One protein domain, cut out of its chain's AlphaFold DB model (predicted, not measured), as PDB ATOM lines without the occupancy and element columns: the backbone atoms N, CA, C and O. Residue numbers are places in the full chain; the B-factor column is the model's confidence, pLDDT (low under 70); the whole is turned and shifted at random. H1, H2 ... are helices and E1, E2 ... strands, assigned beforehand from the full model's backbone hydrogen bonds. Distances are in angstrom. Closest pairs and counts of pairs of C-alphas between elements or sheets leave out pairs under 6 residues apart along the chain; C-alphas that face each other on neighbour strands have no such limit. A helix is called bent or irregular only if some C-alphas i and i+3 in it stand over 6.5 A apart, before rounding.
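This is residues 104 to 137 and 157 to 173 of the 173 residues of the protein "IS630-like element ISEc33 family transposase" of Citrobacter sp. RHBSTW-00509 (UniProt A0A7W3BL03). A long ribbon of two antiparallel strands, E1 and E2, makes the length of the model, and one helix, H1, is set at an angle to it near one end, where E1 begins and E2 ends. Residues 104 to 110 of H1 stick out free of the rest, and residues 168 to 173 after E2 fold back at that same end of the ribbon. The printed part has 51 residues, with one named helix and two named strands in the order H1, E1, E2 along the chain; the sheet's order is E1 - E2, antiparallel, and the class is mixed, helices and strands. The whole is extended, with a radius of gyration of the C-alphas of 15.4 A, and its outline is flat, spanning 43 by 27 by 14 A.

The printed part begins with H1, residues 104 to 116, of which residues 104 to 110 stand free, with no C-alpha 8 or more residues away along the chain within 10 A. Every O i to N i+4 pair inside H1 is within hydrogen-bond range. A short link of 8 residues leads to E1, residues 125 to 133. E1 is the antiparallel neighbour of E2, residues 159 to 167, with 161 degrees between their directions. C-alphas that face each other run from Phe 125 and His 167, 4.5 A apart, to His 133 and Lys 159, 5.4 A apart. Among the backbone pairs within hydrogen-bond range are N 126 and O 166, at 2.8 A, and N 160 and O 132, at 3.2 A. H1 and E2 are apart.

H1 runs from C-alpha 104 at (148.948, 134.351, 90.513) to C-alpha 116 at (158.579, 119.150, 93.192), 18.2 A, and is not bent. E1 begins at C-alpha 125 at (166.225, 128.805, 96.634) and measures 25.4 A from first to last C-alpha. E2 measures 26.2 A and ends at C-alpha 167 at (167.266, 126.744, 100.533).

The two C-alphas farthest apart are those of Glu 121 and Pro 136, at 43.8 A. Residues 138 to 156 are not printed, and C-alphas 137 and 157 are 12.4 A apart across this cut, which lies in the link from E1 to E2. The link from H1 to E1, printed whole, is short. Val 173 is the chain's last residue, and its C-alpha is 25.8 A from that of Lys 104. The mean pLDDT of the printed part is 89.7, and no printed residue is under 70.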
ATOM      1  N   LYS A 104     148.561 135.055  89.286       88.69
ATOM      2  CA  LYS A 104     148.948 134.351  90.513       88.69
ATOM      3  C   LYS A 104     148.953 132.836  90.317       88.69
ATOM      4  O   LYS A 104     149.922 132.193  90.702       88.69
ATOM      5  N   ASP A 105     147.896 132.280  89.734       92.19
ATOM      6  CA  ASP A 105     147.733 130.827  89.626       92.19
ATOM      7  C   ASP A 105     148.796 130.209  88.702       92.19
ATOM      8  O   ASP A 105     149.402 129.199  89.053       92.19
ATOM      9  N   GLU A 106     149.109 130.874  87.586       93.69
ATOM     10  CA  GLU A 106     150.183 130.476  86.664       93.69
ATOM     11  C   GLU A 106     151.555 130.509  87.355       93.69
ATOM     12  O   GLU A 106     152.310 129.537  87.294       93.69
ATOM     13  N   LYS A 107     151.866 131.594  88.078       92.69
ATOM     14  CA  LYS A 107     153.125 131.724  88.831       92.69
ATOM     15  C   LYS A 107     153.250 130.662  89.920       92.69
ATOM     16  O   LYS A 107     154.313 130.069  90.073       92.69
ATOM     17  N   MET A 108     152.170 130.394  90.652       94.56
ATOM     18  CA  MET A 108     152.155 129.359  91.687       94.56
ATOM     19  C   MET A 108     152.366 127.966  91.091       94.56
ATOM     20  O   MET A 108     153.110 127.185  91.673       94.56
ATOM     21  N   ALA A 109     151.779 127.657  89.931       95.56
ATOM     22  CA  ALA A 109     151.995 126.374  89.261       95.56
ATOM     23  C   ALA A 109     153.469 126.162  88.874       95.56
ATOM     24  O   ALA A 109     154.013 125.084  89.100       95.56
ATOM     25  N   VAL A 110     154.136 127.200  88.354       95.19
ATOM     26  CA  VAL A 110     155.577 127.156  88.040       95.19
ATOM     27  C   VAL A 110     156.416 126.956  89.304       95.19
ATOM     28  O   VAL A 110     157.320 126.124  89.307       95.19
ATOM     29  N   ILE A 111     156.096 127.675  90.386       93.88
ATOM     30  CA  ILE A 111     156.789 127.530  91.676       93.88
ATOM     31  C   ILE A 111     156.621 126.109  92.223       93.88
ATOM     32  O   ILE A 111     157.606 125.492  92.614       93.88
ATOM     33  N   HIS A 112     155.398 125.570  92.226       95.44
ATOM     34  CA  HIS A 112     155.135 124.211  92.701       95.44
ATOM     35  C   HIS A 112     155.908 123.170  91.898       95.44
ATOM     36  O   HIS A 112     156.577 122.335  92.493       95.44
ATOM     37  N   LYS A 113     155.909 123.285  90.566       95.06
ATOM     38  CA  LYS A 113     156.692 122.396  89.708       95.06
ATOM     39  C   LYS A 113     158.185 122.434  90.053       95.06
ATOM     40  O   LYS A 113     158.799 121.384  90.196       95.06
ATOM     41  N   ALA A 114     158.761 123.627  90.210       92.88
ATOM     42  CA  ALA A 114     160.172 123.767  90.565       92.88
ATOM     43  C   ALA A 114     160.483 123.131  91.930       92.88
ATOM     44  O   ALA A 114     161.508 122.474  92.087       92.88
ATOM     45  N   LEU A 115     159.589 123.295  92.910       93.31
ATOM     46  CA  LEU A 115     159.737 122.682  94.230       93.31
ATOM     47  C   LEU A 115     159.634 121.152  94.183       93.31
ATOM     48  O   LEU A 115     160.402 120.488  94.875       93.31
ATOM     49  N   ASP A 116     158.739 120.599  93.363       93.38
ATOM     50  CA  ASP A 116     158.579 119.150  93.192       93.38
ATOM     51  C   ASP A 116     159.796 118.512  92.494       93.38
ATOM     52  O   ASP A 116     160.183 117.389  92.811       93.38
ATOM     53  N   GLU A 117     160.428 119.239  91.568       91.88
ATOM     54  CA  GLU A 117     161.644 118.822  90.850       91.88
ATOM     55  C   GLU A 117     162.943 119.130  91.633       91.88
ATOM     56  O   GLU A 117     164.046 118.833  91.162       91.88
ATOM     57  N   CYS A 118     162.836 119.705  92.840       90.69
ATOM     58  CA  CYS A 118     163.983 120.091  93.657       90.69
ATOM     59  C   CYS A 118     164.824 118.869  94.050       90.69
ATOM     60  O   CYS A 118     164.349 117.917  94.669       90.69
ATOM     61  N   SER A 119     166.121 118.931  93.763       90.31
ATOM     62  CA  SER A 119     167.077 117.863  94.065       90.31
ATOM     63  C   SER A 119     168.435 118.431  94.474       90.31
ATOM     64  O   SER A 119     168.644 119.641  94.460       90.31
ATOM     65  N   ALA A 120     169.381 117.564  94.847       88.25
ATOM     66  CA  ALA A 120     170.747 117.998  95.144       88.25
ATOM     67  C   ALA A 120     171.469 118.572  93.906       88.25
ATOM     68  O   ALA A 120     172.325 119.439  94.056       88.25
ATOM     69  N   GLU A 121     171.114 118.110  92.701       92.12
ATOM     70  CA  GLU A 121     171.659 118.611  91.428       92.12
ATOM     71  C   GLU A 121     170.927 119.870  90.942       92.12
ATOM     72  O   GLU A 121     171.528 120.740  90.309       92.12
ATOM     73  N   HIS A 122     169.645 119.999  91.293       90.81
ATOM     74  CA  HIS A 122     168.794 121.143  90.965       90.81
ATOM     75  C   HIS A 122     168.128 121.709  92.228       90.81
ATOM     76  O   HIS A 122     166.934 121.491  92.455       90.81
ATOM     77  N   PRO A 123     168.894 122.396  93.092       92.19
ATOM     78  CA  PRO A 123     168.355 122.985  94.309       92.19
ATOM     79  C   PRO A 123     167.510 124.225  93.998       92.19
ATOM     80  O   PRO A 123     167.859 125.039  93.145       92.19
ATOM     81  N   VAL A 124     166.417 124.401  94.743       95.50
ATOM     82  CA  VAL A 124     165.563 125.595  94.669       95.50
ATOM     83  C   VAL A 124     165.802 126.490  95.878       95.50
ATOM     84  O   VAL A 124     165.715 126.035  97.026       95.50
ATOM     85  N   PHE A 125     166.028 127.775  95.619       94.56
ATOM     86  CA  PHE A 125     166.225 128.805  96.634       94.56
ATOM     87  C   PHE A 125     165.125 129.863  96.564       94.56
ATOM     88  O   PHE A 125     164.651 130.220  95.487       94.56
ATOM     89  N   TYR A 126     164.730 130.369  97.728       93.31
ATOM     90  CA  TYR A 126     163.956 131.597  97.844       93.31
ATOM     91  C   TYR A 126     164.924 132.750  98.059       93.31
ATOM     92  O   TYR A 126     165.606 132.788  99.081       93.31
ATOM     93  N   GLU A 127     164.981 133.671  97.112       95.50
ATOM     94  CA  GLU A 127     165.847 134.844  97.185       95.50
ATOM     95  C   GLU A 127     165.014 136.082  97.499       95.50
ATOM     96  O   GLU A 127     163.921 136.254  96.957       95.50
ATOM     97  N   ASP A 128     165.524 136.928  98.387       94.75
ATOM     98  CA  ASP A 128     164.909 138.216  98.699       94.75
ATOM     99  C   ASP A 128     165.978 139.252  99.059       94.75
ATOM    100  O   ASP A 128     167.089 138.917  99.489       94.75
ATOM    101  N   GLU A 129     165.623 140.521  98.893       93.94
ATOM    102  CA  GLU A 129     166.457 141.672  99.217       93.94
ATOM    103  C   GLU A 129     165.734 142.560 100.231       93.94
ATOM    104  O   GLU A 129     164.547 142.861 100.101       93.94
ATOM    105  N   VAL A 130     166.457 143.006 101.256       90.69
ATOM    106  CA  VAL A 130     165.927 143.913 102.271       90.69
ATOM    107  C   VAL A 130     166.710 145.220 102.332       90.69
ATOM    108  O   VAL A 130     167.925 145.249 102.538       90.69
ATOM    109  N   ASP A 131     165.961 146.319 102.243       89.56
ATOM    110  CA  ASP A 131     166.429 147.666 102.555       89.56
ATOM    111  C   ASP A 131     166.537 147.848 104.077       89.56
ATOM    112  O   ASP A 131     165.538 147.849 104.809       89.56
ATOM    113  N   ILE A 132     167.747 148.101 104.568       86.25
ATOM    114  CA  ILE A 132     167.999 148.470 105.960       86.25
ATOM    115  C   ILE A 132     168.105 149.992 106.048       86.25
ATOM    116  O   ILE A 132     169.087 150.608 105.629       86.25
ATOM    117  N   HIS A 133     167.075 150.606 106.628       82.06
ATOM    118  CA  HIS A 133     167.083 152.028 106.958       82.06
ATOM    119  C   HIS A 133     167.855 152.282 108.257       82.06
ATOM    120  O   HIS A 133     167.514 151.715 109.295       82.06
ATOM    121  N   LEU A 134     168.831 153.191 108.214       78.19
ATOM    122  CA  LEU A 134     169.639 153.555 109.384       78.19
ATOM    123  C   LEU A 134     169.003 154.632 110.266       78.19
ATOM    124  O   LEU A 134     169.368 154.777 111.432       78.19
ATOM    125  N   ASN A 135     168.027 155.377 109.741       80.00
ATOM    126  CA  ASN A 135     167.299 156.348 110.550       80.00
ATOM    127  C   ASN A 135     166.538 155.657 111.697       80.00
ATOM    128  O   ASN A 135     165.825 154.673 111.463       80.00
ATOM    129  N   PRO A 136     166.605 156.195 112.929       71.88
ATOM    130  CA  PRO A 136     165.825 155.663 114.032       71.88
ATOM    131  C   PRO A 136     164.331 155.783 113.718       71.88
ATOM    132  O   PRO A 136     163.855 156.815 113.237       71.88
ATOM    133  N   LYS A 137     163.559 154.735 114.022       76.38
ATOM    134  CA  LYS A 137     162.094 154.799 113.931       76.38
ATOM    135  C   LYS A 137     161.583 155.781 114.987       76.38
ATOM    136  O   LYS A 137     161.616 155.481 116.178       76.38
ATOM    137  N   ASN A 157     169.494 159.586 103.874       72.75
ATOM    138  CA  ASN A 157     169.442 158.272 104.508       72.75
ATOM    139  C   ASN A 157     170.397 157.323 103.776       72.75
ATOM    140  O   ASN A 157     170.108 156.910 102.651       72.75
ATOM    141  N   GLU A 158     171.511 156.980 104.412       77.31
ATOM    142  CA  GLU A 158     172.341 155.858 103.985       77.31
ATOM    143  C   GLU A 158     171.519 154.571 104.143       77.31
ATOM    144  O   GLU A 158     171.019 154.253 105.225       77.31
ATOM    145  N   LYS A 159     171.309 153.866 103.029       81.88
ATOM    146  CA  LYS A 159     170.654 152.561 103.008       81.88
ATOM    147  C   LYS A 159     171.715 151.490 102.834       81.88
ATOM    148  O   LYS A 159     172.566 151.617 101.956       81.88
ATOM    149  N   TYR A 160     171.605 150.425 103.615       85.88
ATOM    150  CA  TYR A 160     172.283 149.177 103.297       85.88
ATOM    151  C   TYR A 160     171.286 148.214 102.678       85.88
ATOM    152  O   TYR A 160     170.119 148.188 103.068       85.88
ATOM    153  N   TYR A 161     171.774 147.428 101.734       88.75
ATOM    154  CA  TYR A 161     171.016 146.372 101.092       88.75
ATOM    155  C   TYR A 161     171.592 145.046 101.564       88.75
ATOM    156  O   TYR A 161     172.814 144.871 101.604       88.75
ATOM    157  N   LEU A 162     170.717 144.138 101.971       91.81
ATOM    158  CA  LEU A 162     171.080 142.765 102.283       91.81
ATOM    159  C   LEU A 162     170.262 141.863 101.369       91.81
ATOM    160  O   LEU A 162     169.038 141.874 101.442       91.81
ATOM    161  N   ALA A 163     170.943 141.078 100.545       93.75
ATOM    162  CA  ALA A 163     170.330 139.994  99.795       93.75
ATOM    163  C   ALA A 163     170.647 138.664 100.483       93.75
ATOM    164  O   ALA A 163     171.736 138.486 101.035       93.75
ATOM    165  N   GLY A 164     169.694 137.740 100.460       94.19
ATOM    166  CA  GLY A 164     169.858 136.406 101.022       94.19
ATOM    167  C   GLY A 164     169.083 135.372 100.223       94.19
ATOM    168  O   GLY A 164     168.069 135.687  99.603       94.19
ATOM    169  N   ALA A 165     169.565 134.133 100.265       95.06
ATOM    170  CA  ALA A 165     168.937 132.993  99.620       95.06
ATOM    171  C   ALA A 165     168.637 131.928 100.678       95.06
ATOM    172  O   ALA A 165     169.517 131.539 101.433       95.06
ATOM    173  N   LEU A 166     167.400 131.447 100.739       94.12
ATOM    174  CA  LEU A 166     166.972 130.384 101.641       94.12
ATOM    175  C   LEU A 166     166.753 129.106 100.838       94.12
ATOM    176  O   LEU A 166     165.892 129.057  99.959       94.12
ATOM    177  N   HIS A 167     167.473 128.039 101.170       93.50
ATOM    178  CA  HIS A 167     167.266 126.744 100.533       93.50
ATOM    179  C   HIS A 167     165.882 126.184 100.894       93.50
ATOM    180  O   HIS A 167     165.613 125.865 102.052       93.50
ATOM    181  N   SER A 168     165.030 125.963  99.890       89.12
ATOM    182  CA  SER A 168     163.619 125.575 100.071       89.12
ATOM    183  C   SER A 168     163.417 124.261 100.840       89.12
ATOM    184  O   SER A 168     162.564 124.194 101.720       89.12
ATOM    185  N   GLY A 169     164.224 123.232 100.552       87.00
ATOM    186  CA  GLY A 169     164.135 121.927 101.225       87.00
ATOM    187  C   GLY A 169     164.815 121.821 102.599       87.00
ATOM    188  O   GLY A 169     164.351 121.062 103.446       87.00
ATOM    189  N   THR A 170     165.912 122.551 102.848       88.62
ATOM    190  CA  THR A 170     166.710 122.409 104.088       88.62
ATOM    191  C   THR A 170     166.515 123.548 105.085       88.62
ATOM    192  O   THR A 170     166.869 123.393 106.253       88.62
ATOM    193  N   GLY A 171     165.971 124.688 104.650       88.94
ATOM    194  CA  GLY A 171     165.734 125.858 105.495       88.94
ATOM    195  C   GLY A 171     166.999 126.610 105.920       88.94
ATOM    196  O   GLY A 171     166.946 127.391 106.868       88.94
ATOM    197  N   LYS A 172     168.138 126.375 105.259       91.50
ATOM    198  CA  LYS A 172     169.390 127.099 105.517       91.50
ATOM    199  C   LYS A 172     169.468 128.372 104.674       91.50
ATOM    200  O   LYS A 172     169.112 128.328 103.497       91.50
ATOM    201  N   VAL A 173     169.923 129.456 105.304       85.69
ATOM    202  CA  VAL A 173     170.252 130.759 104.696       85.69
ATOM    203  C   VAL A 173     171.750 130.822 104.431       85.69
ATOM    204  O   VAL A 173     172.489 130.287 105.291       85.69
TER     205      VAL A 173